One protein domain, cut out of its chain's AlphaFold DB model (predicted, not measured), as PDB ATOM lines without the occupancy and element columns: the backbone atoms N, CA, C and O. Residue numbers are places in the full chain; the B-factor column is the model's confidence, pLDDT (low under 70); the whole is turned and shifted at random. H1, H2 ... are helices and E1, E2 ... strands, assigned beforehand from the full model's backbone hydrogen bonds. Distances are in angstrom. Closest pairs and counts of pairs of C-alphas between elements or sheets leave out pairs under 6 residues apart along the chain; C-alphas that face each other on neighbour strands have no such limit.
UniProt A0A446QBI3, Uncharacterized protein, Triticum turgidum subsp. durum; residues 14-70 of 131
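This is residues 14 to 70 of the 131 residues of an uncharacterized protein of Triticum turgidum subsp. durum (UniProt A0A446QBI3). A long two-stranded hairpin, E1 and E2, runs along most of a rod-shaped model, and a shorter two-stranded hairpin, E3 and E4, folds back over part of it, with E2 as the strand nearer to it. The short helix H1 and its links join the two hairpins at one end of the rod, the turn of the shorter hairpin comes close to E2, and the link of residues 23 to 31 makes the other end of the rod. The printed part has 57 residues with four named strands and one named helix, in the order E1, E2, H1, E3, E4; its two sheets, E1 - E2 and E3 - E4, are both antiparallel, and the class is mostly strand. The whole is loose, with a radius of gyration of the C-alphas of 14.1 A, and the C-alphas span 44 by 19 by 16 A.

The larger sheet has E1, residues 14 to 22, 25.3 A from first to last C-alpha, and E2, residues 32 to 41, 26.5 A. E1 begins at C-alpha 14, printed at (37.977, 60.223, 41.782), and C-alpha 22 is at (28.244, 36.894, 41.752). E2 is the longest strand, with 10 residues. The other sheet has E3, residues 52 to 58, 19.4 A from first to last C-alpha, and E4, residues 61 to 67, 19.8 A. E4 ends at C-alpha 67, printed at (38.943, 53.914, 51.057). H1, residues 43 to 46, measures 5.5 A and lies between E2 and E3 along the chain.

E1 and E2 form a hairpin of antiparallel neighbour strands, with 170 degrees between their N-to-C directions. C-alphas 17 and 38 face each other at 4.2 A, and N 16 and O 39 are within hydrogen-bond range at 2.8 A, as are N 37 and O 18 at 3.0 A. Near residue 34, both N 34, at 2.8 A, and N 35, at 3.2 A, are within hydrogen-bond range of O 20. From E2 to E3 the closest C-alphas are those of Ile 35 and Gly 58, 4.5 A apart, while the centres of the two strands are 9.5 A apart. From E2 to E4 the closest C-alphas are those of Leu 34 and Gly 61, 6.0 A apart, with 9.7 A from centre to centre. E3 and E4 form the second hairpin, antiparallel, with 157 degrees between their directions. N 54 and O 65 are within hydrogen-bond range at 2.8 A, and N 67 and O 52 at 2.9 A. E1 is apart from E3, from E4 and from H1, and H1 is apart from E4. The closest C-alphas of H1 and E3 are those of Asp 45 and Phe 52, 7.8 A apart. With 4 residues, H1 is too short for any pair of O i and N i+4 inside it; its one O i to N i+3 pair is within range.

The two C-alphas farthest apart are those of Glu 26 and Asn 48, at 44.7 A. The first and last printed C-alphas, those of Ile 14 and Leu 70, are 14.1 A apart. H1 has the centre farthest from the mean of the C-alphas, at 17.4 A, and E2 the nearest, at 5.2 A. The printed part has no cut. The links E2 to H1, H1 to E3 and E3 to E4 are tight; the link from E1 to E2, 9 residues, is short, and no link is long. The mean pLDDT of the printed part is 83.3, and confidence is low, under 70, at residue 45 and residues 47 to 49.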
ATOM      1  N   ILE A  14      37.861  61.585  42.294       83.06
ATOM      2  CA  ILE A  14      37.977  60.223  41.782       83.06
ATOM      3  C   ILE A  14      36.568  59.733  41.467       83.06
ATOM      4  O   ILE A  14      35.673  59.850  42.300       83.06
ATOM      5  N   VAL A  15      36.373  59.184  40.272       86.00
ATOM      6  CA  VAL A  15      35.149  58.462  39.914       86.00
ATOM      7  C   VAL A  15      35.510  56.995  39.770       86.00
ATOM      8  O   VAL A  15      36.431  56.659  39.027       86.00
ATOM      9  N   ILE A  16      34.807  56.135  40.497       84.94
ATOM     10  CA  ILE A  16      34.972  54.686  40.447       84.94
ATOM     11  C   ILE A  16      33.668  54.108  39.925       84.94
ATOM     12  O   ILE A  16      32.667  54.116  40.635       84.94
ATOM     13  N   GLU A  17      33.688  53.642  38.684       90.50
ATOM     14  CA  GLU A  17      32.601  52.874  38.078       90.50
ATOM     15  C   GLU A  17      32.789  51.392  38.409       90.50
ATOM     16  O   GLU A  17      33.917  50.889  38.433       90.50
ATOM     17  N   TYR A  18      31.695  50.703  38.709       87.62
ATOM     18  CA  TYR A  18      31.712  49.299  39.086       87.62
ATOM     19  C   TYR A  18      30.500  48.569  38.516       87.62
ATOM     20  O   TYR A  18      29.383  49.059  38.587       87.62
ATOM     21  N   ASP A  19      30.746  47.352  38.038       90.56
ATOM     22  CA  ASP A  19      29.737  46.333  37.747       90.56
ATOM     23  C   ASP A  19      30.232  45.042  38.403       90.56
ATOM     24  O   ASP A  19      31.135  44.368  37.899       90.56
ATOM     25  N   MET A  20      29.733  44.756  39.606       89.81
ATOM     26  CA  MET A  20      30.118  43.566  40.362       89.81
ATOM     27  C   MET A  20      29.039  42.506  40.225       89.81
ATOM     28  O   MET A  20      27.850  42.782  40.389       89.81
ATOM     29  N   ARG A  21      29.462  41.267  39.976       90.69
ATOM     30  CA  ARG A  21      28.576  40.125  39.743       90.69
ATOM     31  C   ARG A  21      28.986  38.945  40.615       90.69
ATOM     32  O   ARG A  21      30.172  38.747  40.883       90.69
ATOM     33  N   ILE A  22      28.007  38.167  41.069       88.50
ATOM     34  CA  ILE A  22      28.244  36.894  41.752       88.50
ATOM     35  C   ILE A  22      28.428  35.831  40.676       88.50
ATOM     36  O   ILE A  22      27.490  35.541  39.931       88.50
ATOM     37  N   LYS A  23      29.629  35.244  40.631       88.19
ATOM     38  CA  LYS A  23      29.915  34.132  39.727       88.19
ATOM     39  C   LYS A  23      29.046  32.931  40.057       88.19
ATOM     40  O   LYS A  23      29.005  32.470  41.200       88.19
ATOM     41  N   THR A  24      28.401  32.407  39.031       84.69
ATOM     42  CA  THR A  24      27.671  31.144  39.068       84.69
ATOM     43  C   THR A  24      28.519  30.035  38.440       84.69
ATOM     44  O   THR A  24      29.530  30.297  37.795       84.69
ATOM     45  N   ALA A  25      28.142  28.771  38.646       78.75
ATOM     46  CA  ALA A  25      28.807  27.638  37.987       78.75
ATOM     47  C   ALA A  25      28.454  27.520  36.485       78.75
ATOM     48  O   ALA A  25      28.902  26.590  35.817       78.75
ATOM     49  N   GLU A  26      27.619  28.427  35.975       80.06
ATOM     50  CA  GLU A  26      27.122  28.456  34.601       80.06
ATOM     51  C   GLU A  26      27.940  29.439  33.735       80.06
ATOM     52  O   GLU A  26      28.987  29.942  34.137       80.06
ATOM     53  N   GLU A  27      27.497  29.683  32.499       80.19
ATOM     54  CA  GLU A  27      28.098  30.700  31.624       80.19
ATOM     55  C   GLU A  27      27.948  32.113  32.222       80.19
ATOM     56  O   GLU A  27      26.908  32.415  32.800       80.19
ATOM     57  N   GLU A  28      28.911  33.018  31.978       77.00
ATOM     58  CA  GLU A  28      28.926  34.408  32.502       77.00
ATOM     59  C   GLU A  28      27.608  35.181  32.304       77.00
ATOM     60  O   GLU A  28      27.271  36.060  33.090       77.00
ATOM     61  N   LYS A  29      26.816  34.847  31.276       82.88
ATOM     62  CA  LYS A  29      25.496  35.460  31.031       82.88
ATOM     63  C   LYS A  29      24.474  35.205  32.152       82.88
ATOM     64  O   LYS A  29      23.437  35.863  32.177       82.88
ATOM     65  N   HIS A  30      24.735  34.223  33.011       85.06
ATOM     66  CA  HIS A  30      23.902  33.838  34.145       85.06
ATOM     67  C   HIS A  30      24.404  34.412  35.473       85.06
ATOM     68  O   HIS A  30      23.728  34.256  36.491       85.06
ATOM     69  N   ASP A  31      25.545  35.108  35.473       90.06
ATOM     70  CA  ASP A  31      26.066  35.741  36.675       90.06
ATOM     71  C   ASP A  31      25.113  36.834  37.164       90.06
ATOM     72  O   ASP A  31      24.726  37.758  36.438       90.06
ATOM     73  N   LEU A  32      24.734  36.722  38.435       88.88
ATOM     74  CA  LEU A  32      23.787  37.632  39.062       88.88
ATOM     75  C   LEU A  32      24.475  38.967  39.336       88.88
ATOM     76  O   LEU A  32      25.508  39.011  40.009       88.88
ATOM     77  N   GLN A  33      23.899  40.060  38.834       90.19
ATOM     78  CA  GLN A  33      24.406  41.400  39.116       90.19
ATOM     79  C   GLN A  33      24.224  41.712  40.604       90.19
ATOM     80  O   GLN A  33      23.108  41.726  41.118       90.19
ATOM     81  N   LEU A  34      25.340  41.926  41.301       91.00
ATOM     82  CA  LEU A  34      25.344  42.273  42.716       91.00
ATOM     83  C   LEU A  34      25.100  43.769  42.888       91.00
ATOM     84  O   LEU A  34      24.169  44.146  43.593       91.00
ATOM     85  N   ILE A  35      25.937  44.592  42.248       91.81
ATOM     86  CA  ILE A  35      25.866  46.057  42.242       91.81
ATOM     87  C   ILE A  35      26.359  46.593  40.897       91.81
ATOM     88  O   ILE A  35      27.306  46.057  40.328       91.81
ATOM     89  N   ASP A  36      25.750  47.679  40.434       91.25
ATOM     90  CA  ASP A  36      26.157  48.426  39.245       91.25
ATOM     91  C   ASP A  36      25.987  49.919  39.520       91.25
ATOM     92  O   ASP A  36      24.997  50.337  40.132       91.25
ATOM     93  N   GLY A  37      26.973  50.721  39.137       89.62
ATOM     94  CA  GLY A  37      26.921  52.160  39.312       89.62
ATOM     95  C   GLY A  37      28.288  52.818  39.408       89.62
ATOM     96  O   GLY A  37      29.306  52.313  38.943       89.62
ATOM     97  N   ALA A  38      28.297  54.000  40.022       90.06
ATOM     98  CA  ALA A  38      29.502  54.792  40.196       90.06
ATOM     99  C   ALA A  38      29.558  55.445  41.579       90.06
ATOM    100  O   ALA A  38      28.543  55.858  42.142       90.06
ATOM    101  N   LEU A  39      30.770  55.567  42.114       85.25
ATOM    102  CA  LEU A  39      31.086  56.312  43.325       85.25
ATOM    103  C   LEU A  39      31.964  57.506  42.960       85.25
ATOM    104  O   LEU A  39      33.008  57.349  42.329       85.25
ATOM    105  N   ILE A  40      31.555  58.698  43.389       86.19
ATOM    106  CA  ILE A  40      32.365  59.911  43.279       86.19
ATOM    107  C   ILE A  40      32.980  60.174  44.647       86.19
ATOM    108  O   ILE A  40      32.252  60.333  45.624       86.19
ATOM    109  N   ILE A  41      34.304  60.246  44.696       82.50
ATOM    110  CA  ILE A  41      35.065  60.590  45.890       82.50
ATOM    111  C   ILE A  41      35.713  61.952  45.666       82.50
ATOM    112  O   ILE A  41      36.499  62.145  44.733       82.50
ATOM    113  N   VAL A  42      35.372  62.919  46.509       82.75
ATOM    114  CA  VAL A  42      35.904  64.282  46.452       82.75
ATOM    115  C   VAL A  42      36.956  64.489  47.536       82.75
ATOM    116  O   VAL A  42      36.953  63.829  48.567       82.75
ATOM    117  N   ASN A  43      37.850  65.465  47.357       73.06
ATOM    118  CA  ASN A  43      38.927  65.730  48.326       73.06
ATOM    119  C   ASN A  43      38.410  65.997  49.761       73.06
ATOM    120  O   ASN A  43      39.084  65.714  50.749       73.06
ATOM    121  N   LYS A  44      37.177  66.508  49.894       72.00
ATOM    122  CA  LYS A  44      36.527  66.697  51.198       72.00
ATOM    123  C   LYS A  44      36.334  65.380  51.966       72.00
ATOM    124  O   LYS A  44      36.418  65.401  53.191       72.00
ATOM    125  N   ASP A  45      36.144  64.264  51.270       69.31
ATOM    126  CA  ASP A  45      35.935  62.947  51.880       69.31
ATOM    127  C   ASP A  45      37.211  62.424  52.569       69.31
ATOM    128  O   ASP A  45      37.149  61.528  53.404       69.31
ATOM    129  N   PHE A  46      38.368  63.037  52.284       71.19
ATOM    130  CA  PHE A  46      39.687  62.629  52.769       71.19
ATOM    131  C   PHE A  46      40.351  63.620  53.737       71.19
ATOM    132  O   PHE A  46      41.551  63.508  53.991       71.19
ATOM    133  N   GLN A  47      39.610  64.592  54.285       64.88
ATOM    134  CA  GLN A  47      40.179  65.730  55.035       64.88
ATOM    135  C   GLN A  47      41.078  65.367  56.230       64.88
ATOM    136  O   GLN A  47      41.859  66.212  56.651       64.88
ATOM    137  N   ASN A  48      41.016  64.133  56.740       65.88
ATOM    138  CA  ASN A  48      41.812  63.678  57.884       65.88
ATOM    139  C   ASN A  48      42.644  62.410  57.610       65.88
ATOM    140  O   ASN A  48      43.106  61.789  58.560       65.88
ATOM    141  N   CYS A  49      42.786  61.978  56.349       66.19
ATOM    142  CA  CYS A  49      43.458  60.716  55.977       66.19
ATOM    143  C   CYS A  49      42.906  59.449  56.674       66.19
ATOM    144  O   CYS A  49      43.508  58.382  56.592       66.19
ATOM    145  N   HIS A  50      41.754  59.541  57.343       72.00
ATOM    146  CA  HIS A  50      41.073  58.390  57.922       72.00
ATOM    147  C   HIS A  50      40.453  57.529  56.828       72.00
ATOM    148  O   HIS A  50      39.987  58.040  55.804       72.00
ATOM    149  N   ALA A  51      40.414  56.221  57.077       77.19
ATOM    150  CA  ALA A  51      39.582  55.333  56.292       77.19
ATOM    151  C   ALA A  51      38.112  55.748  56.440       77.19
ATOM    152  O   ALA A  51      37.617  55.949  57.551       77.19
ATOM    153  N   PHE A  52      37.410  55.866  55.320       79.19
ATOM    154  CA  PHE A  52      35.958  55.944  55.309       79.19
ATOM    155  C   PHE A  52      35.405  54.674  54.679       79.19
ATOM    156  O   PHE A  52      36.003  54.120  53.756       79.19
ATOM    157  N   THR A  53      34.247  54.239  55.161       83.94
ATOM    158  CA  THR A  53      33.519  53.100  54.605       83.94
ATOM    159  C   THR A  53      32.177  53.582  54.076       83.94
ATOM    160  O   THR A  53      31.393  54.182  54.809       83.94
ATOM    161  N   SER A  54      31.916  53.321  52.799       84.62
ATOM    162  CA  SER A  54      30.629  53.542  52.149       84.62
ATOM    163  C   SER A  54      29.946  52.200  51.924       84.62
ATOM    164  O   SER A  54      30.536  51.302  51.328       84.62
ATOM    165  N   ARG A  55      28.702  52.061  52.384       89.62
ATOM    166  CA  ARG A  55      27.888  50.877  52.103       89.62
ATOM    167  C   ARG A  55      27.032  51.123  50.872       89.62
ATOM    168  O   ARG A  55      26.167  51.999  50.882       89.62
ATOM    169  N   ILE A  56      27.266  50.334  49.835       89.31
ATOM    170  CA  ILE A  56      26.570  50.398  48.554       89.31
ATOM    171  C   ILE A  56      25.565  49.250  48.519       89.31
ATOM    172  O   ILE A  56      25.930  48.091  48.714       89.31
ATOM    173  N   TYR A  57      24.296  49.572  48.293       89.56
ATOM    174  CA  TYR A  57      23.229  48.583  48.159       89.56
ATOM    175  C   TYR A  57      22.987  48.291  46.683       89.56
ATOM    176  O   TYR A  57      22.897  49.219  45.884       89.56
ATOM    177  N   GLY A  58      22.854  47.014  46.345       87.75
ATOM    178  CA  GLY A  58      22.372  46.563  45.048       87.75
ATOM    179  C   GLY A  58      21.250  45.553  45.200       87.75
ATOM    180  O   GLY A  58      20.821  45.221  46.308       87.75
ATOM    181  N   ASP A  59      20.771  45.062  44.068       86.19
ATOM    182  CA  ASP A  59      19.549  44.262  44.016       86.19
ATOM    183  C   ASP A  59      19.716  42.892  44.685       86.19
ATOM    184  O   ASP A  59      18.771  42.355  45.267       86.19
ATOM    185  N   CYS A  60      20.929  42.337  44.649       86.75
ATOM    186  CA  CYS A  60      21.239  41.019  45.202       86.75
ATOM    187  C   CYS A  60      22.096  41.062  46.479       86.75
ATOM    188  O   CYS A  60      22.553  40.015  46.941       86.75
ATOM    189  N   GLY A  61      22.325  42.238  47.074       88.69
ATOM    190  CA  GLY A  61      23.109  42.358  48.304       88.69
ATOM    191  C   GLY A  61      23.653  43.758  48.567       88.69
ATOM    192  O   GLY A  61      23.193  44.746  48.011       88.69
ATOM    193  N   ALA A  62      24.640  43.854  49.453       90.50
ATOM    194  CA  ALA A  62      25.334  45.106  49.725       90.50
ATOM    195  C   ALA A  62      26.838  44.871  49.817       90.50
ATOM    196  O   ALA A  62      27.281  43.825  50.295       90.50
ATOM    197  N   VAL A  63      27.602  45.865  49.384       88.38
ATOM    198  CA  VAL A  63      29.063  45.869  49.400       88.38
ATOM    199  C   VAL A  63      29.525  47.046  50.242       88.38
ATOM    200  O   VAL A  63      29.111  48.184  50.018       88.38
ATOM    201  N   ASP A  64      30.392  46.772  51.211       88.50
ATOM    202  CA  ASP A  64      31.086  47.817  51.954       88.50
ATOM    203  C   ASP A  64      32.387  48.156  51.217       88.50
ATOM    204  O   ASP A  64      33.236  47.296  50.986       88.50
ATOM    205  N   MET A  65      32.539  49.421  50.839       82.94
ATOM    206  CA  MET A  65      33.734  49.953  50.200       82.94
ATOM    207  C   MET A  65      34.481  50.841  51.183       82.94
ATOM    208  O   MET A  65      33.984  51.899  51.562       82.94
ATOM    209  N   THR A  66      35.691  50.433  51.556       81.44
ATOM    210  CA  THR A  66      36.579  51.231  52.406       81.44
ATOM    211  C   THR A  66      37.679  51.868  51.568       81.44
ATOM    212  O   THR A  66      38.354  51.177  50.806       81.44
ATOM    213  N   ALA A  67      37.882  53.173  51.726       80.06
ATOM    214  CA  ALA A  67      38.943  53.914  51.057       80.06
ATOM    215  C   ALA A  67      39.626  54.889  52.021       80.06
ATOM    216  O   ALA A  67      39.016  55.389  52.964       80.06
ATOM    217  N   SER A  68      40.902  55.171  51.767       78.00
ATOM    218  CA  SER A  68      41.671  56.188  52.480       78.00
ATOM    219  C   SER A  68      42.643  56.884  51.537       78.00
ATOM    220  O   SER A  68      43.105  56.298  50.556       78.00
ATOM    221  N   ARG A  69      42.966  58.138  51.853       78.31
ATOM    222  CA  ARG A  69      44.013  58.904  51.187       78.31
ATOM    223  C   ARG A  69      45.315  58.720  51.949       78.31
ATOM    224  O   ARG A  69      45.441  59.165  53.084       78.31
ATOM    225  N   LEU A  70      46.291  58.114  51.285       76.25
ATOM    226  CA  LEU A  70      47.648  58.003  51.800       76.25
ATOM    227  C   LEU A  70      48.519  59.090  51.168       76.25
ATOM    228  O   LEU A  70      48.751  59.090  49.960       76.25
TER     229      LEU A  70